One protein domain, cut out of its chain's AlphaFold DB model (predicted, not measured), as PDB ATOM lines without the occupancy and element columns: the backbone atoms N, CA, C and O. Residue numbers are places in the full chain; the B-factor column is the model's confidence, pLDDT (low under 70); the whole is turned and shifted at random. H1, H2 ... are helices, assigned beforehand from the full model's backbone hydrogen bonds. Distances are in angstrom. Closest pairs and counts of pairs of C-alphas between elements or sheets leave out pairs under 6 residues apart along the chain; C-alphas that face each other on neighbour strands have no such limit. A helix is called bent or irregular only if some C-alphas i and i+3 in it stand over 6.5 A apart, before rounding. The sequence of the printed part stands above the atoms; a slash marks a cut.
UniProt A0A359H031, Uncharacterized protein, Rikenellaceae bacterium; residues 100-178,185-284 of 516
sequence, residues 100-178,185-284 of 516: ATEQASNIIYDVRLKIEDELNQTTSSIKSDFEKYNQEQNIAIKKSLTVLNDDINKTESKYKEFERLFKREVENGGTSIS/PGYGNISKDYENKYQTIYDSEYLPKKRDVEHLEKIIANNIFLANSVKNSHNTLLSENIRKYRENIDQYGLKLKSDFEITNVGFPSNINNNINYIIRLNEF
ATOM      1  N   ALA A 100      78.937  -0.988 -32.819       88.12
ATOM      2  CA  ALA A 100      78.622  -0.723 -31.425       88.12
ATOM      3  C   ALA A 100      78.272   0.751 -31.206       88.12
ATOM      4  O   ALA A 100      77.331   1.041 -30.472       88.12
ATOM      5  N   THR A 101      78.971   1.674 -31.872       89.00
ATOM      6  CA  THR A 101      78.686   3.112 -31.817       89.00
ATOM      7  C   THR A 101      77.368   3.465 -32.504       89.00
ATOM      8  O   THR A 101      76.633   4.314 -31.997       89.00
ATOM      9  N   GLU A 102      77.005   2.789 -33.597       89.69
ATOM     10  CA  GLU A 102      75.709   2.956 -34.262       89.69
ATOM     11  C   GLU A 102      74.563   2.429 -33.386       89.69
ATOM     12  O   GLU A 102      73.602   3.149 -33.114       89.69
ATOM     13  N   GLN A 103      74.693   1.209 -32.851       90.00
ATOM     14  CA  GLN A 103      73.725   0.638 -31.909       90.00
ATOM     15  C   GLN A 103      73.577   1.509 -30.658       90.00
ATOM     16  O   GLN A 103      72.460   1.770 -30.216       90.00
ATOM     17  N   ALA A 104      74.690   2.000 -30.112       89.94
ATOM     18  CA  ALA A 104      74.695   2.931 -28.995       89.94
ATOM     19  C   ALA A 104      73.958   4.232 -29.327       89.94
ATOM     20  O   ALA A 104      73.150   4.700 -28.527       89.94
ATOM     21  N   SER A 105      74.197   4.789 -30.517       89.31
ATOM     22  CA  SER A 105      73.528   6.005 -30.989       89.31
ATOM     23  C   SER A 105      72.019   5.802 -31.111       89.31
ATOM     24  O   SER A 105      71.258   6.666 -30.679       89.31
ATOM     25  N   ASN A 106      71.582   4.643 -31.611       91.19
ATOM     26  CA  ASN A 106      70.165   4.287 -31.683       91.19
ATOM     27  C   ASN A 106      69.542   4.150 -30.285       91.19
ATOM     28  O   ASN A 106      68.473   4.701 -30.043       91.19
ATOM     29  N   ILE A 107      70.228   3.512 -29.327       91.62
ATOM     30  CA  ILE A 107      69.745   3.430 -27.937       91.62
ATOM     31  C   ILE A 107      69.637   4.822 -27.301       91.62
ATOM     32  O   ILE A 107      68.639   5.119 -26.648       91.62
ATOM     33  N   ILE A 108      70.640   5.686 -27.483       89.81
ATOM     34  CA  ILE A 108      70.612   7.066 -26.973       89.81
ATOM     35  C   ILE A 108      69.442   7.842 -27.577       89.81
ATOM     36  O   ILE A 108      68.765   8.587 -26.865       89.81
ATOM     37  N   TYR A 109      69.199   7.666 -28.875       90.19
ATOM     38  CA  TYR A 109      68.080   8.286 -29.568       90.19
ATOM     39  C   TYR A 109      66.731   7.811 -29.011       90.19
ATOM     40  O   TYR A 109      65.894   8.646 -28.675       90.19
ATOM     41  N   ASP A 110      66.554   6.504 -28.809       90.56
ATOM     42  CA  ASP A 110      65.338   5.935 -28.214       90.56
ATOM     43  C   ASP A 110      65.106   6.449 -26.784       90.56
ATOM     44  O   ASP A 110      63.990   6.834 -26.428       90.56
ATOM     45  N   VAL A 111      66.164   6.506 -25.964       89.75
ATOM     46  CA  VAL A 111      66.108   7.077 -24.607       89.75
ATOM     47  C   VAL A 111      65.685   8.540 -24.658       89.75
ATOM     48  O   VAL A 111      64.826   8.959 -23.883       89.75
ATOM     49  N   ARG A 112      66.249   9.315 -25.586       89.19
ATOM     50  CA  ARG A 112      65.915  10.728 -25.756       89.19
ATOM     51  C   ARG A 112      64.456  10.923 -26.158       89.19
ATOM     52  O   ARG A 112      63.782  11.738 -25.537       89.19
ATOM     53  N   LEU A 113      63.970  10.181 -27.155       89.88
ATOM     54  CA  LEU A 113      62.570  10.251 -27.584       89.88
ATOM     55  C   LEU A 113      61.618   9.935 -26.433       89.88
ATOM     56  O   LEU A 113      60.610  10.611 -26.256       89.88
ATOM     57  N   LYS A 114      61.960   8.934 -25.624       89.31
ATOM     58  CA  LYS A 114      61.151   8.539 -24.477       89.31
ATOM     59  C   LYS A 114      61.112   9.598 -23.379       89.31
ATOM     60  O   LYS A 114      60.049   9.885 -22.844       89.31
ATOM     61  N   ILE A 115      62.258  10.204 -23.079       86.88
ATOM     62  CA  ILE A 115      62.358  11.315 -22.127       86.88
ATOM     63  C   ILE A 115      61.569  12.528 -22.623       86.88
ATOM     64  O   ILE A 115      60.911  13.197 -21.831       86.88
ATOM     65  N   GLU A 116      61.612  12.815 -23.923       87.00
ATOM     66  CA  GLU A 116      60.843  13.903 -24.525       87.00
ATOM     67  C   GLU A 116      59.330  13.649 -24.440       87.00
ATOM     68  O   GLU A 116      58.573  14.562 -24.105       87.00
ATOM     69  N   ASP A 117      58.893  12.410 -24.662       89.88
ATOM     70  CA  ASP A 117      57.496  11.997 -24.501       89.88
ATOM     71  C   ASP A 117      57.023  12.113 -23.040       89.88
ATOM     72  O   ASP A 117      56.034  12.793 -22.759       89.88
ATOM     73  N   GLU A 118      57.786  11.571 -22.084       87.75
ATOM     74  CA  GLU A 118      57.494  11.704 -20.648       87.75
ATOM     75  C   GLU A 118      57.485  13.167 -20.188       87.75
ATOM     76  O   GLU A 118      56.635  13.569 -19.385       87.75
ATOM     77  N   LEU A 119      58.394  13.996 -20.713       85.81
ATOM     78  CA  LEU A 119      58.436  15.431 -20.439       85.81
ATOM     79  C   LEU A 119      57.172  16.130 -20.955       85.81
ATOM     80  O   LEU A 119      56.587  16.946 -20.238       85.81
ATOM     81  N   ASN A 120      56.731  15.809 -22.173       86.94
ATOM     82  CA  ASN A 120      55.510  16.353 -22.771       86.94
ATOM     83  C   ASN A 120      54.257  15.922 -21.999       86.94
ATOM     84  O   ASN A 120      53.380  16.749 -21.714       86.94
ATOM     85  N   GLN A 121      54.184  14.647 -21.612       90.00
ATOM     86  CA  GLN A 121      53.077  14.095 -20.840       90.00
ATOM     87  C   GLN A 121      53.009  14.719 -19.440       90.00
ATOM     88  O   GLN A 121      51.955  15.218 -19.035       90.00
ATOM     89  N   THR A 122      54.139  14.777 -18.727       86.12
ATOM     90  CA  THR A 122      54.221  15.389 -17.391       86.12
ATOM     91  C   THR A 122      53.897  16.877 -17.455       86.12
ATOM     92  O   THR A 122      53.121  17.373 -16.641       86.12
ATOM     93  N   THR A 123      54.423  17.596 -18.452       84.44
ATOM     94  CA  THR A 123      54.108  19.017 -18.666       84.44
ATOM     95  C   THR A 123      52.610  19.228 -18.851       84.44
ATOM     96  O   THR A 123      52.030  20.124 -18.238       84.44
ATOM     97  N   SER A 124      51.965  18.388 -19.662       87.19
ATOM     98  CA  SER A 124      50.521  18.464 -19.898       87.19
ATOM     99  C   SER A 124      49.721  18.198 -18.618       87.19
ATOM    100  O   SER A 124      48.786  18.942 -18.318       87.19
ATOM    101  N   SER A 125      50.134  17.208 -17.814       88.31
ATOM    102  CA  SER A 125      49.526  16.928 -16.506       88.31
ATOM    103  C   SER A 125      49.686  18.100 -15.541       88.31
ATOM    104  O   SER A 125      48.711  18.506 -14.916       88.31
ATOM    105  N   ILE A 126      50.881  18.699 -15.453       85.44
ATOM    106  CA  ILE A 126      51.118  19.872 -14.601       85.44
ATOM    107  C   ILE A 126      50.242  21.033 -15.039       85.44
ATOM    108  O   ILE A 126      49.647  21.682 -14.187       85.44
ATOM    109  N   LYS A 127      50.149  21.309 -16.345       86.12
ATOM    110  CA  LYS A 127      49.298  22.391 -16.850       86.12
ATOM    111  C   LYS A 127      47.848  22.188 -16.421       86.12
ATOM    112  O   LYS A 127      47.236  23.135 -15.938       86.12
ATOM    113  N   SER A 128      47.330  20.967 -16.532       89.44
ATOM    114  CA  SER A 128      45.966  20.645 -16.104       89.44
ATOM    115  C   SER A 128      45.773  20.780 -14.587       89.44
ATOM    116  O   SER A 128      44.853  21.473 -14.148       89.44
ATOM    117  N   ASP A 129      46.665  20.194 -13.784       87.00
ATOM    118  CA  ASP A 129      46.609  20.266 -12.317       87.00
ATOM    119  C   ASP A 129      46.721  21.711 -11.820       87.00
ATOM    120  O   ASP A 129      46.008  22.136 -10.908       87.00
ATOM    121  N   PHE A 130      47.596  22.487 -12.452       83.56
ATOM    122  CA  PHE A 130      47.808  23.891 -12.150       83.56
ATOM    123  C   PHE A 130      46.603  24.751 -12.543       83.56
ATOM    124  O   PHE A 130      46.205  25.623 -11.773       83.56
ATOM    125  N   GLU A 131      45.983  24.509 -13.704       86.88
ATOM    126  CA  GLU A 131      44.744  25.191 -14.097       86.88
ATOM    127  C   GLU A 131      43.625  24.934 -13.082       86.88
ATOM    128  O   GLU A 131      42.955  25.883 -12.667       86.88
ATOM    129  N   LYS A 132      43.470  23.684 -12.629       89.00
ATOM    130  CA  LYS A 132      42.492  23.317 -11.599       89.00
ATOM    131  C   LYS A 132      42.783  24.008 -10.264       89.00
ATOM    132  O   LYS A 132      41.897  24.657  -9.713       89.00
ATOM    133  N   TYR A 133      44.026  23.942  -9.786       84.88
ATOM    134  CA  TYR A 133      44.447  24.625  -8.558       84.88
ATOM    135  C   TYR A 133      44.200  26.140  -8.638       84.88
ATOM    136  O   TYR A 133      43.629  26.734  -7.726       84.88
ATOM    137  N   ASN A 134      44.554  26.772  -9.758       82.88
ATOM    138  CA  ASN A 134      44.337  28.201  -9.962       82.88
ATOM    139  C   ASN A 134      42.839  28.560 -10.005       82.88
ATOM    140  O   ASN A 134      42.444  29.614  -9.511       82.88
ATOM    141  N   GLN A 135      41.979  27.707 -10.571       86.44
ATOM    142  CA  GLN A 135      40.525  27.901 -10.518       86.44
ATOM    143  C   GLN A 135      39.999  27.844  -9.078       86.44
ATOM    144  O   GLN A 135      39.248  28.734  -8.677       86.44
ATOM    145  N   GLU A 136      40.428  26.855  -8.292       85.06
ATOM    146  CA  GLU A 136      40.044  26.706  -6.882       85.06
ATOM    147  C   GLU A 136      40.488  27.918  -6.043       85.06
ATOM    148  O   GLU A 136      39.676  28.492  -5.311       85.06
ATOM    149  N   GLN A 137      41.729  28.383  -6.227       79.88
ATOM    150  CA  GLN A 137      42.243  29.592  -5.571       79.88
ATOM    151  C   GLN A 137      41.452  30.843  -5.964       79.88
ATOM    152  O   GLN A 137      41.038  31.618  -5.103       79.88
ATOM    153  N   ASN A 138      41.161  31.033  -7.254       80.75
ATOM    154  CA  ASN A 138      40.377  32.181  -7.712       80.75
ATOM    155  C   ASN A 138      38.949  32.182  -7.146       80.75
ATOM    156  O   ASN A 138      38.418  33.252  -6.851       80.75
ATOM    157  N   ILE A 139      38.322  31.014  -6.973       84.56
ATOM    158  CA  ILE A 139      37.006  30.898  -6.327       84.56
ATOM    159  C   ILE A 139      37.097  31.303  -4.849       84.56
ATOM    160  O   ILE A 139      36.271  32.092  -4.383       84.56
ATOM    161  N   ALA A 140      38.110  30.819  -4.123       81.19
ATOM    162  CA  ALA A 140      38.320  31.151  -2.714       81.19
ATOM    163  C   ALA A 140      38.598  32.652  -2.500       81.19
ATOM    164  O   ALA A 140      38.003  33.282  -1.618       81.19
ATOM    165  N   ILE A 141      39.439  33.248  -3.350       78.06
ATOM    166  CA  ILE A 141      39.751  34.678  -3.297       78.06
ATOM    167  C   ILE A 141      38.513  35.511  -3.643       78.06
ATOM    168  O   ILE A 141      38.192  36.437  -2.902       78.06
ATOM    169  N   LYS A 142      37.766  35.171  -4.706       82.88
ATOM    170  CA  LYS A 142      36.519  35.879  -5.059       82.88
ATOM    171  C   LYS A 142      35.511  35.853  -3.918       82.88
ATOM    172  O   LYS A 142      34.938  36.889  -3.609       82.88
ATOM    173  N   LYS A 143      35.333  34.700  -3.264       84.88
ATOM    174  CA  LYS A 143      34.457  34.573  -2.093       84.88
ATOM    175  C   LYS A 143      34.897  35.510  -0.963       84.88
ATOM    176  O   LYS A 143      34.057  36.194  -0.390       84.88
ATOM    177  N   SER A 144      36.197  35.572  -0.681       79.50
ATOM    178  CA  SER A 144      36.760  36.457   0.349       79.50
ATOM    179  C   SER A 144      36.589  37.938  -0.012       79.50
ATOM    180  O   SER A 144      36.187  38.735   0.829       79.50
ATOM    181  N   LEU A 145      36.803  38.293  -1.283       82.12
ATOM    182  CA  LEU A 145      36.603  39.644  -1.807       82.12
ATOM    183  C   LEU A 145      35.134  40.078  -1.715       82.12
ATOM    184  O   LEU A 145      34.864  41.220  -1.362       82.12
ATOM    185  N   THR A 146      34.177  39.181  -1.985       86.62
ATOM    186  CA  THR A 146      32.746  39.467  -1.798       86.62
ATOM    187  C   THR A 146      32.436  39.801  -0.340       86.62
ATOM    188  O   THR A 146      31.807  40.822  -0.085       86.62
ATOM    189  N   VAL A 147      32.935  39.005   0.614       85.75
ATOM    190  CA  VAL A 147      32.707  39.271   2.044       85.75
ATOM    191  C   VAL A 147      33.351  40.592   2.478       85.75
ATOM    192  O   VAL A 147      32.714  41.388   3.166       85.75
ATOM    193  N   LEU A 148      34.581  40.865   2.034       82.38
ATOM    194  CA  LEU A 148      35.282  42.103   2.368       82.38
ATOM    195  C   LEU A 148      34.588  43.335   1.768       82.38
ATOM    196  O   LEU A 148      34.432  44.343   2.453       82.38
ATOM    197  N   ASN A 149      34.112  43.244   0.523       86.06
ATOM    198  CA  ASN A 149      33.328  44.303  -0.114       86.06
ATOM    199  C   ASN A 149      32.002  44.547   0.609       86.06
ATOM    200  O   ASN A 149      31.630  45.701   0.812       86.06
ATOM    201  N   ASP A 150      31.308  43.496   1.049       89.19
ATOM    202  CA  ASP A 150      30.088  43.641   1.845       89.19
ATOM    203  C   ASP A 150      30.370  44.365   3.168       89.19
ATOM    204  O   ASP A 150      29.613  45.253   3.575       89.19
ATOM    205  N   ASP A 151      31.482  44.047   3.831       85.12
ATOM    206  CA  ASP A 151      31.883  44.711   5.070       85.12
ATOM    207  C   ASP A 151      32.362  46.150   4.854       85.12
ATOM    208  O   ASP A 151      32.080  47.018   5.691       85.12
ATOM    209  N   ILE A 152      33.012  46.449   3.729       87.12
ATOM    210  CA  ILE A 152      33.330  47.821   3.316       87.12
ATOM    211  C   ILE A 152      32.053  48.599   3.054       87.12
ATOM    212  O   ILE A 152      31.907  49.679   3.611       87.12
ATOM    213  N   ASN A 153      31.098  48.048   2.305       89.12
ATOM    214  CA  ASN A 153      29.827  48.706   2.005       89.12
ATOM    215  C   ASN A 153      29.040  49.028   3.285       89.12
ATOM    216  O   ASN A 153      28.478  50.120   3.421       89.12
ATOM    217  N   LYS A 154      29.038  48.113   4.267       91.38
ATOM    218  CA  LYS A 154      28.464  48.366   5.602       91.38
ATOM    219  C   LYS A 154      29.208  49.485   6.335       91.38
ATOM    220  O   LYS A 154      28.568  50.369   6.902       91.38
ATOM    221  N   THR A 155      30.541  49.454   6.329       86.00
ATOM    222  CA  THR A 155      31.384  50.460   7.005       86.00
ATOM    223  C   THR A 155      31.223  51.836   6.351       86.00
ATOM    224  O   THR A 155      31.043  52.831   7.044       86.00
ATOM    225  N   GLU A 156      31.184  51.892   5.021       88.56
ATOM    226  CA  GLU A 156      30.949  53.095   4.225       88.56
ATOM    227  C   GLU A 156      29.561  53.678   4.486       88.56
ATOM    228  O   GLU A 156      29.413  54.891   4.602       88.56
ATOM    229  N   SER A 157      28.541  52.825   4.621       90.69
ATOM    230  CA  SER A 157      27.185  53.264   4.964       90.69
ATOM    231  C   SER A 157      27.143  53.918   6.348       90.69
ATOM    232  O   SER A 157      26.599  55.014   6.470       90.69
ATOM    233  N   LYS A 158      27.783  53.305   7.359       88.81
ATOM    234  CA  LYS A 158      27.927  53.893   8.706       88.81
ATOM    235  C   LYS A 158      28.675  55.225   8.657       88.81
ATOM    236  O   LYS A 158      28.226  56.215   9.221       88.81
ATOM    237  N   TYR A 159      29.799  55.256   7.948       86.38
ATOM    238  CA  TYR A 159      30.606  56.456   7.752       86.38
ATOM    239  C   TYR A 159      29.793  57.596   7.104       86.38
ATOM    240  O   TYR A 159      29.769  58.706   7.635       86.38
ATOM    241  N   LYS A 160      29.051  57.324   6.018       88.88
ATOM    242  CA  LYS A 160      28.190  58.311   5.335       88.88
ATOM    243  C   LYS A 160      27.034  58.783   6.211       88.88
ATOM    244  O   LYS A 160      26.599  59.927   6.091       88.88
ATOM    245  N   GLU A 161      26.498  57.916   7.065       90.81
ATOM    246  CA  GLU A 161      25.477  58.294   8.041       90.81
ATOM    247  C   GLU A 161      26.033  59.303   9.052       90.81
ATOM    248  O   GLU A 161      25.444  60.372   9.225       90.81
ATOM    249  N   PHE A 162      27.203  59.026   9.634       85.81
ATOM    250  CA  PHE A 162      27.877  59.961  10.539       85.81
ATOM    251  C   PHE A 162      28.258  61.274   9.853       85.81
ATOM    252  O   PHE A 162      28.072  62.334  10.445       85.81
ATOM    253  N   GLU A 163      28.701  61.237   8.594       88.25
ATOM    254  CA  GLU A 163      28.972  62.442   7.801       88.25
ATOM    255  C   GLU A 163      27.712  63.313   7.636       88.25
ATOM    256  O   GLU A 163      27.765  64.535   7.776       88.25
ATOM    257  N   ARG A 164      26.553  62.694   7.365       90.62
ATOM    258  CA  ARG A 164      25.267  63.406   7.254       90.62
ATOM    259  C   ARG A 164      24.822  63.996   8.588       90.62
ATOM    260  O   ARG A 164      24.326  65.120   8.601       90.62
ATOM    261  N   LEU A 165      24.976  63.253   9.689       87.88
ATOM    262  CA  LEU A 165      24.662  63.741  11.036       87.88
ATOM    263  C   LEU A 165      25.553  64.928  11.408       87.88
ATOM    264  O   LEU A 165      25.048  65.955  11.849       87.88
ATOM    265  N   PHE A 166      26.854  64.817  11.139       84.56
ATOM    266  CA  PHE A 166      27.813  65.896  11.324       84.56
ATOM    267  C   PHE A 166      27.426  67.150  10.528       84.56
ATOM    268  O   PHE A 166      27.274  68.220  11.115       84.56
ATOM    269  N   LYS A 167      27.192  67.017   9.213       87.38
ATOM    270  CA  LYS A 167      26.773  68.132   8.344       87.38
ATOM    271  C   LYS A 167      25.503  68.807   8.851       87.38
ATOM    272  O   LYS A 167      25.471  70.027   8.962       87.38
ATOM    273  N   ARG A 168      24.493  68.018   9.230       86.56
ATOM    274  CA  ARG A 168      23.230  68.529   9.777       86.56
ATOM    275  C   ARG A 168      23.435  69.311  11.076       86.56
ATOM    276  O   ARG A 168      22.819  70.356  11.251       86.56
ATOM    277  N   GLU A 169      24.274  68.825  11.990       83.38
ATOM    278  CA  GLU A 169      24.569  69.532  13.246       83.38
ATOM    279  C   GLU A 169      25.312  70.850  13.014       83.38
ATOM    280  O   GLU A 169      25.007  71.849  13.669       83.38
ATOM    281  N   VAL A 170      26.248  70.871  12.060       81.12
ATOM    282  CA  VAL A 170      26.963  72.091  11.655       81.12
ATOM    283  C   VAL A 170      26.003  73.105  11.020       81.12
ATOM    284  O   VAL A 170      26.008  74.279  11.391       81.12
ATOM    285  N   GLU A 171      25.133  72.655  10.108       83.69
ATOM    286  CA  GLU A 171      24.120  73.488   9.439       83.69
ATOM    287  C   GLU A 171      23.077  74.050  10.418       83.69
ATOM    288  O   GLU A 171      22.677  75.207  10.298       83.69
ATOM    289  N   ASN A 172      22.683  73.273  11.432       81.94
ATOM    290  CA  ASN A 172      21.712  73.683  12.453       81.94
ATOM    291  C   ASN A 172      22.307  74.578  13.559       81.94
ATOM    292  O   ASN A 172      21.636  74.859  14.552       81.94
ATOM    293  N   GLY A 173      23.554  75.038  13.414       69.50
ATOM    294  CA  GLY A 173      24.178  75.984  14.340       69.50
ATOM    295  C   GLY A 173      24.857  75.348  15.558       69.50
ATOM    296  O   GLY A 173      25.515  76.064  16.317       69.50
ATOM    297  N   GLY A 174      24.736  74.026  15.727       61.12
ATOM    298  CA  GLY A 174      25.101  73.295  16.938       61.12
ATOM    299  C   GLY A 174      24.272  73.730  18.155       61.12
ATOM    300  O   GLY A 174      23.973  74.905  18.362       61.12
ATOM    301  N   THR A 175      23.912  72.795  19.031       56.41
ATOM    302  CA  THR A 175      23.329  73.132  20.341       56.41
ATOM    303  C   THR A 175      24.384  73.816  21.223       56.41
ATOM    304  O   THR A 175      25.098  73.194  22.007       56.41
ATOM    305  N   SER A 176      24.536  75.131  21.070       49.41
ATOM    306  CA  SER A 176      25.421  75.955  21.891       49.41
ATOM    307  C   SER A 176      24.744  76.284  23.224       49.41
ATOM    308  O   SER A 176      24.178  77.353  23.420       49.41
ATOM    309  N   ILE A 177      24.820  75.362  24.186       51.06
ATOM    310  CA  ILE A 177      24.595  75.697  25.599       51.06
ATOM    311  C   ILE A 177      25.964  75.872  26.257       51.06
ATOM    312  O   ILE A 177      26.497  74.980  26.906       51.06
ATOM    313  N   SER A 178      26.566  77.038  26.038       50.62
ATOM    314  CA  SER A 178      27.657  77.560  26.861       50.62
ATOM    315  C   SER A 178      27.653  79.076  26.714       50.62
ATOM    316  O   SER A 178      28.199  79.635  25.766       50.62
ATOM    317  N   PRO A 185      29.445  80.741  15.340       51.88
ATOM    318  CA  PRO A 185      28.159  80.067  15.195       51.88
ATOM    319  C   PRO A 185      28.343  78.845  14.284       51.88
ATOM    320  O   PRO A 185      28.955  78.972  13.225       51.88
ATOM    321  N   GLY A 186      27.863  77.670  14.708       57.06
ATOM    322  CA  GLY A 186      27.868  76.463  13.868       57.06
ATOM    323  C   GLY A 186      28.735  75.282  14.308       57.06
ATOM    324  O   GLY A 186      28.773  74.303  13.575       57.06
ATOM    325  N   TYR A 187      29.430  75.316  15.453       66.25
ATOM    326  CA  TYR A 187      30.304  74.195  15.848       66.25
ATOM    327  C   TYR A 187      30.252  73.880  17.353       66.25
ATOM    328  O   TYR A 187      31.094  74.316  18.139       66.25
ATOM    329  N   GLY A 188      29.217  73.148  17.775       75.12
ATOM    330  CA  GLY A 188      29.017  72.723  19.166       75.12
ATOM    331  C   GLY A 188      29.755  71.427  19.542       75.12
ATOM    332  O   GLY A 188      30.255  70.697  18.686       75.12
ATOM    333  N   ASN A 189      29.766  71.084  20.836       78.50
ATOM    334  CA  ASN A 189      30.388  69.847  21.342       78.50
ATOM    335  C   ASN A 189      29.861  68.575  20.651       78.50
ATOM    336  O   ASN A 189      30.625  67.641  20.433       78.50
ATOM    337  N   ILE A 190      28.583  68.563  20.254       80.06
ATOM    338  CA  ILE A 190      27.961  67.450  19.523       80.06
ATOM    339  C   ILE A 190      28.553  67.306  18.114       80.06
ATOM    340  O   ILE A 190      28.912  66.203  17.713       80.06
ATOM    341  N   SER A 191      28.730  68.411  17.377       80.44
ATOM    342  CA  SER A 191      29.372  68.369  16.054       80.44
ATOM    343  C   SER A 191      30.815  67.863  16.132       80.44
ATOM    344  O   SER A 191      31.221  67.063  15.298       80.44
ATOM    345  N   LYS A 192      31.552  68.221  17.192       82.75
ATOM    346  CA  LYS A 192      32.914  67.726  17.430       82.75
ATOM    347  C   LYS A 192      32.955  66.233  17.781       82.75
ATOM    348  O   LYS A 192      33.868  65.531  17.361       82.75
ATOM    349  N   ASP A 193      31.977  65.728  18.536       86.56
ATOM    350  CA  ASP A 193      31.848  64.288  18.806       86.56
ATOM    351  C   ASP A 193      31.545  63.503  17.521       86.56
ATOM    352  O   ASP A 193      32.161  62.467  17.265       86.56
ATOM    353  N   TYR A 194      30.662  64.029  16.664       85.75
ATOM    354  CA  TYR A 194      30.395  63.428  15.358       85.75
ATOM    355  C   TYR A 194      31.597  63.492  14.416       85.75
ATOM    356  O   TYR A 194      31.864  62.486  13.767       85.75
ATOM    357  N   GLU A 195      32.348  64.596  14.378       86.81
ATOM    358  CA  GLU A 195      33.605  64.699  13.621       86.81
ATOM    359  C   GLU A 195      34.619  63.650  14.091       86.81
ATOM    360  O   GLU A 195      35.147  62.895  13.278       86.81
ATOM    361  N   ASN A 196      34.835  63.531  15.405       88.25
ATOM    362  CA  ASN A 196      35.763  62.550  15.965       88.25
ATOM    363  C   ASN A 196      35.339  61.109  15.646       88.25
ATOM    364  O   ASN A 196      36.180  60.291  15.272       88.25
ATOM    365  N   LYS A 197      34.046  60.779  15.770       88.69
ATOM    366  CA  LYS A 197      33.517  59.444  15.435       88.69
ATOM    367  C   LYS A 197      33.623  59.149  13.944       88.69
ATOM    368  O   LYS A 197      34.067  58.066  13.575       88.69
ATOM    369  N   TYR A 198      33.265  60.117  13.105       86.25
ATOM    370  CA  TYR A 198      33.420  60.050  11.656       86.25
ATOM    371  C   TYR A 198      34.879  59.774  11.274       86.25
ATOM    372  O   TYR A 198      35.149  58.823  10.542       86.25
ATOM    373  N   GLN A 199      35.817  60.542  11.832       87.44
ATOM    374  CA  GLN A 199      37.236  60.427  11.518       87.44
ATOM    375  C   GLN A 199      37.809  59.100  12.024       87.44
ATOM    376  O   GLN A 199      38.552  58.435  11.311       87.44
ATOM    377  N   THR A 200      37.387  58.659  13.213       91.06
ATOM    378  CA  THR A 200      37.778  57.358  13.771       91.06
ATOM    379  C   THR A 200      37.307  56.214  12.872       91.06
ATOM    380  O   THR A 200      38.116  55.364  12.512       91.06
ATOM    381  N   ILE A 201      36.037  56.194  12.454       88.31
ATOM    382  CA  ILE A 201      35.507  55.143  11.566       88.31
ATOM    383  C   ILE A 201      36.203  55.190  10.198       88.31
ATOM    384  O   ILE A 201      36.537  54.148   9.635       88.31
ATOM    385  N   TYR A 202      36.460  56.385   9.665       88.31
ATOM    386  CA  TYR A 202      37.150  56.538   8.388       88.31
ATOM    387  C   TYR A 202      38.584  55.994   8.439       88.31
ATOM    388  O   TYR A 202      38.934  55.118   7.646       88.31
ATOM    389  N   ASP A 203      39.394  56.466   9.389       89.62
ATOM    390  CA  ASP A 203      40.823  56.154   9.458       89.62
ATOM    391  C   ASP A 203      41.103  54.746   9.994       89.62
ATOM    392  O   ASP A 203      42.035  54.089   9.525       89.62
ATOM    393  N   SER A 204      40.320  54.276  10.971       87.31
ATOM    394  CA  SER A 204      40.573  52.994  11.643       87.31
ATOM    395  C   SER A 204      39.805  51.809  11.057       87.31
ATOM    396  O   SER A 204      40.277  50.682  11.187       87.31
ATOM    397  N   GLU A 205      38.672  52.032  10.378       88.19
ATOM    398  CA  GLU A 205      37.857  50.939   9.827       88.19
ATOM    399  C   GLU A 205      37.765  50.969   8.297       88.19
ATOM    400  O   GLU A 205      38.044  49.958   7.654       88.19
ATOM    401  N   TYR A 206      37.374  52.094   7.691       86.94
ATOM    402  CA  TYR A 206      37.115  52.149   6.246       86.94
ATOM    403  C   TYR A 206      38.401  52.118   5.414       86.94
ATOM    404  O   TYR A 206      38.543  51.289   4.513       86.94
ATOM    405  N   LEU A 207      39.348  53.012   5.709       86.25
ATOM    406  CA  LEU A 207      40.571  53.177   4.925       86.25
ATOM    407  C   LEU A 207      41.459  51.915   4.928       86.25
ATOM    408  O   LEU A 207      41.948  51.562   3.852       86.25
ATOM    409  N   PRO A 208      41.653  51.200   6.057       85.56
ATOM    410  CA  PRO A 208      42.392  49.936   6.068       85.56
ATOM    411  C   PRO A 208      41.717  48.865   5.207       85.56
ATOM    412  O   PRO A 208      42.359  48.336   4.304       85.56
ATOM    413  N   LYS A 209      40.404  48.643   5.373       84.56
ATOM    414  CA  LYS A 209      39.660  47.648   4.579       84.56
ATOM    415  C   LYS A 209      39.704  47.952   3.080       84.56
ATOM    416  O   LYS A 209      39.854  47.045   2.267       84.56
ATOM    417  N   LYS A 210      39.610  49.231   2.699       85.06
ATOM    418  CA  LYS A 210      39.737  49.649   1.297       85.06
ATOM    419  C   LYS A 210      41.121  49.322   0.725       85.06
ATOM    420  O   LYS A 210      41.202  48.804  -0.385       85.06
ATOM    421  N   ARG A 211      42.197  49.576   1.482       84.19
ATOM    422  CA  ARG A 211      43.556  49.177   1.073       84.19
ATOM    423  C   ARG A 211      43.685  47.662   0.949       84.19
ATOM    424  O   ARG A 211      44.350  47.206   0.026       84.19
ATOM    425  N   ASP A 212      43.041  46.898   1.830       80.50
ATOM    426  CA  ASP A 212      43.050  45.435   1.764       80.50
ATOM    427  C   ASP A 212      42.364  44.922   0.486       80.50
ATOM    428  O   ASP A 212      42.886  44.012  -0.159       80.50
ATOM    429  N   VAL A 213      41.257  45.545   0.051       79.56
ATOM    430  CA  VAL A 213      40.632  45.243  -1.253       79.56
ATOM    431  C   VAL A 213      41.553  45.579  -2.416       79.56
ATOM    432  O   VAL A 213      41.788  44.713  -3.254       79.56
ATOM    433  N   GLU A 214      42.115  46.788  -2.465       83.88
ATOM    434  CA  GLU A 214      43.031  47.191  -3.546       83.88
ATOM    435  C   GLU A 214      44.257  46.258  -3.617       83.88
ATOM    436  O   GLU A 214      44.733  45.898  -4.700       83.88
ATOM    437  N   HIS A 215      44.756  45.815  -2.460       80.38
ATOM    438  CA  HIS A 215      45.845  44.850  -2.376       80.38
ATOM    439  C   HIS A 215      45.435  43.470  -2.912       80.38
ATOM    440  O   HIS A 215      46.164  42.886  -3.717       80.38
ATOM    441  N   LEU A 216      44.254  42.972  -2.531       76.94
ATOM    442  CA  LEU A 216      43.700  41.708  -3.025       76.94
ATOM    443  C   LEU A 216      43.448  41.731  -4.537       76.94
ATOM    444  O   LEU A 216      43.799  40.775  -5.226       76.94
ATOM    445  N   GLU A 217      42.905  42.818  -5.081       82.06
ATOM    446  CA  GLU A 217      42.699  42.978  -6.526       82.06
ATOM    447  C   GLU A 217      44.020  42.913  -7.299       82.06
ATOM    448  O   GLU A 217      44.114  42.238  -8.330       82.06
ATOM    449  N   LYS A 218      45.076  43.545  -6.770       83.00
ATOM    450  CA  LYS A 218      46.419  43.476  -7.356       83.00
ATOM    451  C   LYS A 218      46.989  42.054  -7.326       83.00
ATOM    452  O   LYS A 218      47.597  41.625  -8.308       83.00
ATOM    453  N   ILE A 219      46.774  41.314  -6.236       76.81
ATOM    454  CA  ILE A 219      47.175  39.902  -6.124       76.81
ATOM    455  C   ILE A 219      46.436  39.049  -7.163       76.81
ATOM    456  O   ILE A 219      47.071  38.261  -7.864       76.81
ATOM    457  N   ILE A 220      45.122  39.236  -7.328       79.06
ATOM    458  CA  ILE A 220      44.323  38.521  -8.339       79.06
ATOM    459  C   ILE A 220      44.860  38.795  -9.747       79.06
ATOM    460  O   ILE A 220      45.079  37.856 -10.513       79.06
ATOM    461  N   ALA A 221      45.107  40.062 -10.088       81.12
ATOM    462  CA  ALA A 221      45.626  40.440 -11.400       81.12
ATOM    463  C   ALA A 221      46.987  39.781 -11.690       81.12
ATOM    464  O   ALA A 221      47.184  39.212 -12.768       81.12
ATOM    465  N   ASN A 222      47.895  39.783 -10.708       79.31
ATOM    466  CA  ASN A 222      49.192  39.113 -10.817       79.31
ATOM    467  C   ASN A 222      49.047  37.589 -10.960       79.31
ATOM    468  O   ASN A 222      49.695  36.994 -11.823       79.31
ATOM    469  N   ASN A 223      48.172  36.952 -10.177       75.12
ATOM    470  CA  ASN A 223      47.934  35.507 -10.255       75.12
ATOM    471  C   ASN A 223      47.369  35.093 -11.618       75.12
ATOM    472  O   ASN A 223      47.827  34.107 -12.197       75.12
ATOM    473  N   ILE A 224      46.430  35.868 -12.173       79.00
ATOM    474  CA  ILE A 224      45.888  35.644 -13.521       79.00
ATOM    475  C   ILE A 224      46.996  35.766 -14.573       79.00
ATOM    476  O   ILE A 224      47.112  34.908 -15.452       79.00
ATOM    477  N   PHE A 225      47.830  36.804 -14.482       82.94
ATOM    478  CA  PHE A 225      48.938  37.015 -15.412       82.94
ATOM    479  C   PHE A 225      49.939  35.850 -15.397       82.94
ATOM    480  O   PHE A 225      50.306  35.319 -16.452       82.94
ATOM    481  N   LEU A 226      50.358  35.409 -14.210       75.38
ATOM    482  CA  LEU A 226      51.317  34.316 -14.094       75.38
ATOM    483  C   LEU A 226      50.699  32.974 -14.504       75.38
ATOM    484  O   LEU A 226      51.368  32.176 -15.157       75.38
ATOM    485  N   ALA A 227      49.420  32.738 -14.201       75.38
ATOM    486  CA  ALA A 227      48.738  31.525 -14.635       75.38
ATOM    487  C   ALA A 227      48.650  31.428 -16.164       75.38
ATOM    488  O   ALA A 227      48.925  30.374 -16.741       75.38
ATOM    489  N   ASN A 228      48.362  32.546 -16.835       77.00
ATOM    490  CA  ASN A 228      48.412  32.627 -18.293       77.00
ATOM    491  C   ASN A 228      49.836  32.405 -18.832       77.00
ATOM    492  O   ASN A 228      50.011  31.763 -19.868       77.00
ATOM    493  N   SER A 229      50.858  32.876 -18.114       78.56
ATOM    494  CA  SER A 229      52.263  32.650 -18.477       78.56
ATOM    495  C   SER A 229      52.652  31.168 -18.379       78.56
ATOM    496  O   SER A 229      53.288  30.643 -19.291       78.56
ATOM    497  N   VAL A 230      52.212  30.457 -17.332       76.75
ATOM    498  CA  VAL A 230      52.414  29.001 -17.190       76.75
ATOM    499  C   VAL A 230      51.682  28.242 -18.300       76.75
ATOM    500  O   VAL A 230      52.289  27.411 -18.979       76.75
ATOM    501  N   LYS A 231      50.414  28.583 -18.562       78.44
ATOM    502  CA  LYS A 231      49.597  27.965 -19.618       78.44
ATOM    503  C   LYS A 231      50.276  28.033 -20.990       78.44
ATOM    504  O   LYS A 231      50.387  27.017 -21.686       78.44
ATOM    505  N   ASN A 232      50.793  29.210 -21.336       79.31
ATOM    506  CA  ASN A 232      51.378  29.487 -22.648       79.31
ATOM    507  C   ASN A 232      52.862  29.106 -22.765       79.31
ATOM    508  O   ASN A 232      53.423  29.163 -23.857       79.31
ATOM    509  N   SER A 233      53.515  28.706 -21.672       77.88
ATOM    510  CA  SER A 233      54.941  28.370 -21.695       77.88
ATOM    511  C   SER A 233      55.243  27.038 -22.393       77.88
ATOM    512  O   SER A 233      54.509  26.053 -22.255       77.88
ATOM    513  N   HIS A 234      56.331  27.016 -23.168       75.50
ATOM    514  CA  HIS A 234      56.964  25.792 -23.667       75.50
ATOM    515  C   HIS A 234      57.760  25.095 -22.555       75.50
ATOM    516  O   HIS A 234      58.167  25.739 -21.587       75.50
ATOM    517  N   ASN A 235      58.013  23.791 -22.714       65.50
ATOM    518  CA  ASN A 235      58.611  22.919 -21.690       65.50
ATOM    519  C   ASN A 235      59.919  23.465 -21.093       65.50
ATOM    520  O   ASN A 235      60.154  23.327 -19.896       65.50
ATOM    521  N   THR A 236      60.748  24.130 -21.902       60.91
ATOM    522  CA  THR A 236      62.030  24.712 -21.470       60.91
ATOM    523  C   THR A 236      61.880  25.934 -20.562       60.91
ATOM    524  O   THR A 236      62.751  26.181 -19.738       60.91
ATOM    525  N   LEU A 237      60.778  26.681 -20.672       65.00
ATOM    526  CA  LEU A 237      60.483  27.860 -19.843       65.00
ATOM    527  C   LEU A 237      59.524  27.542 -18.691       65.00
ATOM    528  O   LEU A 237      59.298  28.380 -17.818       65.00
ATOM    529  N   LEU A 238      58.949  26.339 -18.684       69.31
ATOM    530  CA  LEU A 238      57.963  25.929 -17.697       69.31
ATOM    531  C   LEU A 238      58.556  25.911 -16.284       69.31
ATOM    532  O   LEU A 238      57.950  26.466 -15.374       69.31
ATOM    533  N   SER A 239      59.752  25.347 -16.095       67.81
ATOM    534  CA  SER A 239      60.405  25.301 -14.778       67.81
ATOM    535  C   SER A 239      60.710  26.700 -14.233       67.81
ATOM    536  O   SER A 239      60.476  26.969 -13.057       67.81
ATOM    537  N   GLU A 240      61.169  27.620 -15.085       75.31
ATOM    538  CA  GLU A 240      61.489  28.989 -14.679       75.31
ATOM    539  C   GLU A 240      60.226  29.800 -14.357       75.31
ATOM    540  O   GLU A 240      60.187  30.524 -13.361       75.31
ATOM    541  N   ASN A 241      59.166  29.643 -15.153       73.88
ATOM    542  CA  ASN A 241      57.888  30.311 -14.913       73.88
ATOM    543  C   ASN A 241      57.186  29.777 -13.664       73.88
ATOM    544  O   ASN A 241      56.639  30.558 -12.887       73.88
ATOM    545  N   ILE A 242      57.250  28.468 -13.431       68.94
ATOM    546  CA  ILE A 242      56.755  27.853 -12.203       68.94
ATOM    547  C   ILE A 242      57.561  28.338 -10.992       68.94
ATOM    548  O   ILE A 242      56.971  28.643  -9.956       68.94
ATOM    549  N   ARG A 243      58.890  28.473 -11.111       74.56
ATOM    550  CA  ARG A 243      59.728  29.038 -10.044       74.56
ATOM    551  C   ARG A 243      59.325  30.478  -9.718       74.56
ATOM    552  O   ARG A 243      59.093  30.781  -8.555       74.56
ATOM    553  N   LYS A 244      59.142  31.331 -10.733       75.94
ATOM    554  CA  LYS A 244      58.654  32.714 -10.557       75.94
ATOM    555  C   LYS A 244      57.248  32.762  -9.952       75.94
ATOM    556  O   LYS A 244      56.947  33.651  -9.162       75.94
ATOM    557  N   TYR A 245      56.375  31.819 -10.303       68.44
ATOM    558  CA  TYR A 245      55.053  31.703  -9.684       68.44
ATOM    559  C   TYR A 245      55.164  31.339  -8.198       68.44
ATOM    560  O   TYR A 245      54.499  31.958  -7.373       68.44
ATOM    561  N   ARG A 246      56.045  30.391  -7.847       70.44
ATOM    562  CA  ARG A 246      56.330  30.021  -6.455       70.44
ATOM    563  C   ARG A 246      56.846  31.208  -5.649       70.44
ATOM    564  O   ARG A 246      56.297  31.497  -4.598       70.44
ATOM    565  N   GLU A 247      57.845  31.917  -6.170       76.50
ATOM    566  CA  GLU A 247      58.421  33.101  -5.523       76.50
ATOM    567  C   GLU A 247      57.356  34.180  -5.274       76.50
ATOM    568  O   GLU A 247      57.320  34.765  -4.197       76.50
ATOM    569  N   ASN A 248      56.430  34.387  -6.220       68.06
ATOM    570  CA  ASN A 248      55.304  35.303  -6.030       68.06
ATOM    571  C   ASN A 248      54.320  34.815  -4.957       68.06
ATOM    572  O   ASN A 248      53.896  35.613  -4.125       68.06
ATOM    573  N   ILE A 249      53.963  33.527  -4.929       65.50
ATOM    574  CA  ILE A 249      53.115  32.986  -3.855       65.50
ATOM    575  C   ILE A 249      53.799  33.135  -2.499       65.50
ATOM    576  O   ILE A 249      53.155  33.566  -1.553       65.50
ATOM    577  N   ASP A 250      55.086  32.832  -2.388       68.38
ATOM    578  CA  ASP A 250      55.799  32.940  -1.115       68.38
ATOM    579  C   ASP A 250      55.931  34.411  -0.674       68.38
ATOM    580  O   ASP A 250      55.835  34.720   0.516       68.38
ATOM    581  N   GLN A 251      56.087  35.339  -1.625       68.44
ATOM    582  CA  GLN A 251      56.180  36.776  -1.363       68.44
ATOM    583  C   GLN A 251      54.834  37.408  -0.968       68.44
ATOM    584  O   GLN A 251      54.811  38.292  -0.110       68.44
ATOM    585  N   TYR A 252      53.725  36.986  -1.582       59.59
ATOM    586  CA  TYR A 252      52.398  37.594  -1.395       59.59
ATOM    587  C   TYR A 252      51.440  36.763  -0.524       59.59
ATOM    588  O   TYR A 252      50.461  37.296  -0.012       59.59
ATOM    589  N   GLY A 253      51.717  35.475  -0.324       53.06
ATOM    590  CA  GLY A 253      50.898  34.530   0.445       53.06
ATOM    591  C   GLY A 253      51.066  34.637   1.962       53.06
ATOM    592  O   GLY A 253      50.357  33.975   2.718       53.06
ATOM    593  N   LEU A 254      51.973  35.490   2.441       45.62
ATOM    594  CA  LEU A 254      52.235  35.670   3.862       45.62
ATOM    595  C   LEU A 254      51.673  37.003   4.375       45.62
ATOM    596  O   LEU A 254      52.311  38.048   4.266       45.62
ATOM    597  N   LYS A 255      50.542  36.874   5.087       45.03
ATOM    598  CA  LYS A 255      49.939  37.804   6.068       45.03
ATOM    599  C   LYS A 255      48.897  38.802   5.543       45.03
ATOM    600  O   LYS A 255      49.091  40.009   5.635       45.03
ATOM    601  N   LEU A 256      47.704  38.307   5.217       43.50
ATOM    602  CA  LEU A 256      46.478  39.027   5.585       43.50
ATOM    603  C   LEU A 256      46.137  38.636   7.025       43.50
ATOM    604  O   LEU A 256      45.742  37.507   7.300       43.50
ATOM    605  N   LYS A 257      46.404  39.540   7.971       45.69
ATOM    606  CA  LYS A 257      46.161  39.325   9.400       45.69
ATOM    607  C   LYS A 257      44.945  40.146   9.827       45.69
ATOM    608  O   LYS A 257      45.105  41.215  10.402       45.69
ATOM    609  N   SER A 258      43.752  39.638   9.535       43.44
ATOM    610  CA  SER A 258      42.479  40.093  10.117       43.44
ATOM    611  C   SER A 258      41.386  39.092   9.742       43.44
ATOM    612  O   SER A 258      41.038  39.039   8.570       43.44
ATOM    613  N   ASP A 259      40.916  38.281  10.696       52.03
ATOM    614  CA  ASP A 259      39.709  37.417  10.723       52.03
ATOM    615  C   ASP A 259      39.368  36.493   9.523       52.03
ATOM    616  O   ASP A 259      38.484  35.644   9.622       52.03
ATOM    617  N   PHE A 260      40.104  36.575   8.419       54.66
ATOM    618  CA  PHE A 260      39.965  35.807   7.192       54.66
ATOM    619  C   PHE A 260      41.253  35.005   7.001       54.66
ATOM    620  O   PHE A 260      42.138  35.387   6.236       54.66
ATOM    621  N   GLU A 261      41.404  33.911   7.751       47.91
ATOM    622  CA  GLU A 261      42.529  32.990   7.571       47.91
ATOM    623  C   GLU A 261      42.429  32.309   6.202       47.91
ATOM    624  O   GLU A 261      41.824  31.246   6.040       47.91
ATOM    625  N   ILE A 262      43.062  32.904   5.192       49.78
ATOM    626  CA  ILE A 262      43.488  32.152   4.017       49.78
ATOM    627  C   ILE A 262      44.668  31.311   4.501       49.78
ATOM    628  O   ILE A 262      45.801  31.784   4.592       49.78
ATOM    629  N   THR A 263      44.379  30.079   4.923       49.78
ATOM    630  CA  THR A 263      45.418  29.108   5.269       49.78
ATOM    631  C   THR A 263      46.362  28.975   4.084       49.78
ATOM    632  O   THR A 263      45.933  28.930   2.934       49.78
ATOM    633  N   ASN A 264      47.662  28.992   4.367       48.78
ATOM    634  CA  ASN A 264      48.722  28.990   3.371       48.78
ATOM    635  C   ASN A 264      48.668  27.679   2.567       48.78
ATOM    636  O   ASN A 264      49.257  26.671   2.964       48.78
ATOM    637  N   VAL A 265      47.895  27.654   1.479       58.44
ATOM    638  CA  VAL A 265      47.777  26.476   0.620       58.44
ATOM    639  C   VAL A 265      48.969  26.495  -0.322       58.44
ATOM    640  O   VAL A 265      48.868  26.929  -1.470       58.44
ATOM    641  N   GLY A 266      50.117  26.036   0.180       70.31
ATOM    642  CA  GLY A 266      51.248  25.697  -0.677       70.31
ATOM    643  C   GLY A 266      50.799  24.781  -1.820       70.31
ATOM    644  O   GLY A 266      49.727  24.169  -1.766       70.31
ATOM    645  N   PHE A 267      51.611  24.688  -2.874       72.88
ATOM    646  CA  PHE A 267      51.282  23.814  -3.997       72.88
ATOM    647  C   PHE A 267      50.910  22.408  -3.514       72.88
ATOM    648  O   PHE A 267      51.631  21.846  -2.680       72.88
ATOM    649  N   PRO A 268      49.828  21.813  -4.046       79.50
ATOM    650  CA  PRO A 268      49.522  20.432  -3.742       79.50
ATOM    651  C   PRO A 268      50.707  19.539  -4.148       79.50
ATOM    652  O   PRO A 268      51.467  19.832  -5.078       79.50
ATOM    653  N   SER A 269      50.918  18.474  -3.374       81.00
ATOM    654  CA  SER A 269      52.134  17.654  -3.438       81.00
ATOM    655  C   SER A 269      52.376  17.044  -4.822       81.00
ATOM    656  O   SER A 269      53.529  16.912  -5.224       81.00
ATOM    657  N   ASN A 270      51.315  16.748  -5.579       81.31
ATOM    658  CA  ASN A 270      51.390  16.295  -6.971       81.31
ATOM    659  C   ASN A 270      52.086  17.319  -7.881       81.31
ATOM    660  O   ASN A 270      53.009  16.956  -8.606       81.31
ATOM    661  N   ILE A 271      51.712  18.601  -7.796       80.62
ATOM    662  CA  ILE A 271      52.325  19.670  -8.591       80.62
ATOM    663  C   ILE A 271      53.805  19.792  -8.219       80.62
ATOM    664  O   ILE A 271      54.661  19.790  -9.100       80.62
ATOM    665  N   ASN A 272      54.131  19.814  -6.923       80.00
ATOM    666  CA  ASN A 272      55.519  19.936  -6.468       80.00
ATOM    667  C   ASN A 272      56.398  18.746  -6.907       80.00
ATOM    668  O   ASN A 272      57.530  18.941  -7.349       80.00
ATOM    669  N   ASN A 273      55.870  17.519  -6.839       83.19
ATOM    670  CA  ASN A 273      56.576  16.317  -7.286       83.19
ATOM    671  C   ASN A 273      56.829  16.337  -8.798       83.19
ATOM    672  O   ASN A 273      57.954  16.081  -9.232       83.19
ATOM    673  N   ASN A 274      55.822  16.712  -9.589       82.88
ATOM    674  CA  ASN A 274      55.937  16.782 -11.043       82.88
ATOM    675  C   ASN A 274      56.911  17.886 -11.488       82.88
ATOM    676  O   ASN A 274      57.682  17.688 -12.423       82.88
ATOM    677  N   ILE A 275      56.951  19.025 -10.788       79.06
ATOM    678  CA  ILE A 275      57.933  20.093 -11.044       79.06
ATOM    679  C   ILE A 275      59.358  19.585 -10.826       79.06
ATOM    680  O   ILE A 275      60.210  19.743 -11.697       79.06
ATOM    681  N   ASN A 276      59.612  18.939  -9.685       82.56
ATOM    682  CA  ASN A 276      60.926  18.369  -9.384       82.56
ATOM    683  C   ASN A 276      61.313  17.267 -10.380       82.56
ATOM    684  O   ASN A 276      62.492  17.081 -10.675       82.56
ATOM    685  N   TYR A 277      60.338  16.525 -10.910       84.31
ATOM    686  CA  TYR A 277      60.571  15.553 -11.975       84.31
ATOM    687  C   TYR A 277      60.986  16.228 -13.291       84.31
ATOM    688  O   TYR A 277      62.013  15.862 -13.858       84.31
ATOM    689  N   ILE A 278      60.283  17.281 -13.722       79.62
ATOM    690  CA  ILE A 278      60.647  18.058 -14.921       79.62
ATOM    691  C   ILE A 278      62.030  18.700 -14.797       79.62
ATOM    692  O   ILE A 278      62.779  18.719 -15.773       79.62
ATOM    693  N   ILE A 279      62.386  19.221 -13.618       80.94
ATOM    694  CA  ILE A 279      63.723  19.784 -13.382       80.94
ATOM    695  C   ILE A 279      64.791  18.714 -13.637       80.94
ATOM    696  O   ILE A 279      65.693  18.951 -14.437       80.94
ATOM    697  N   ARG A 280      64.622  17.513 -13.070       84.31
ATOM    698  CA  ARG A 280      65.542  16.386 -13.286       84.31
ATOM    699  C   ARG A 280      65.613  15.945 -14.753       84.31
ATOM    700  O   ARG A 280      66.702  15.682 -15.253       84.31
ATOM    701  N   LEU A 281      64.480  15.892 -15.462       83.31
ATOM    702  CA  LEU A 281      64.448  15.566 -16.897       83.31
ATOM    703  C   LEU A 281      65.208  16.604 -17.740       83.31
ATOM    704  O   LEU A 281      65.945  16.243 -18.657       83.31
ATOM    705  N   ASN A 282      65.058  17.892 -17.421       77.62
ATOM    706  CA  ASN A 282      65.757  18.971 -18.119       77.62
ATOM    707  C   ASN A 282      67.263  18.971 -17.831       77.62
ATOM    708  O   ASN A 282      68.050  19.133 -18.763       77.62
ATOM    709  N   GLU A 283      67.669  18.762 -16.576       83.50
ATOM    710  CA  GLU A 283      69.079  18.610 -16.195       83.50
ATOM    711  C   GLU A 283      69.724  17.444 -16.950       83.50
ATOM    712  O   GLU A 283      70.789  17.605 -17.543       83.50
ATOM    713  N   PHE A 284      69.035  16.303 -17.032       85.50
ATOM    714  CA  PHE A 284      69.510  15.161 -17.807       85.50
ATOM    715  C   PHE A 284      69.659  15.480 -19.303       85.50
ATOM    716  O   PHE A 284      70.665  15.130 -19.912       85.50
TER     717      PHE A 284
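This is residues 100 to 178 and 185 to 284 of the 516 residues of an uncharacterized protein of Rikenellaceae bacterium (UniProt A0A359H031). The model is a long rod, with one very long, gently curved helix, H1, as its spine and shorter helices folded back along it. H2, only slightly bent and so nearly straight, runs back beside the later part of H1; H3 and H4 lie at the other end of the body, near where residues 100 to 111 of H1 stick out alone. The 179 printed residues hold four named helices, H1, H2, H3 and H4 in that order, and no named strand; the class is all helix. The whole is extended, with a radius of gyration of the C-alphas of 28.0 A and spans of 110 by 23 by 21 A.

H1 is residues 100 to 171. H2, residues 189 to 232, was assigned as one helix by its hydrogen bonds but is bent: C-alphas 204 and 207 are 6.7 A apart, and its arms H2a, residues 189 to 204, and H2b, residues 207 to 232, stand at a shallow tilt of 19 degrees. Residues 155 to 170 of H1 touch H2a, opposite ways at a shallow tilt of 2 degrees; the closest C-alphas, of Phe 166 and Tyr 194, are 5.4 A apart. Residues 127 to 152 of H1 touch H2b, closest at the C-alphas of Lys 127 and Lys 231, 6.2 A. H3, residues 235 to 252, forms a helical hairpin with H2b, touching its residues 219 to 230 at a shallow tilt of 11 degrees, closest at the C-alphas of Val 230 and Asn 241, 6.1 A. H4, residues 269 to 284, forms a helical hairpin with H3 at a steep tilt of 43 degrees, and touches residues 115 to 130 of H1, closest at the C-alphas of Ile 126 and Ile 271, 6.1 A. H1, H2b, H3 and H4 make an up and down bundle, each running against the one before it. H2a is apart from H3 and H4, and H2b from H4. Each O i to N i+4 pair is within hydrogen-bond range in H1, H2a, H2b and H4; in H3 it is 12 of 14.

H1 begins at C-alpha 100 (78.622, -0.723, -31.425) and is 100.7 A long; H2a is 22.0 A and H2b 37.9 A. H3, 25.8 A long, is irregular, but only just: C-alphas 236 and 239 are 6.9 A apart. H4 is 22.7 A long and ends at C-alpha 284 (69.510, 15.161, -17.807).

The C-alphas farthest apart, of Ala 100 and Ser 178, are 110.1 A apart. Residues 179 to 184 are not printed, and C-alphas 178 and 185 are 11.9 A apart across this cut. The link from H2 to H3 is tight; that from H3 to H4, residues 253 to 268, is long. The mean pLDDT of the printed part is 78.9, and 34 residues are under 70, among them 173 to 178 and 248 to 265.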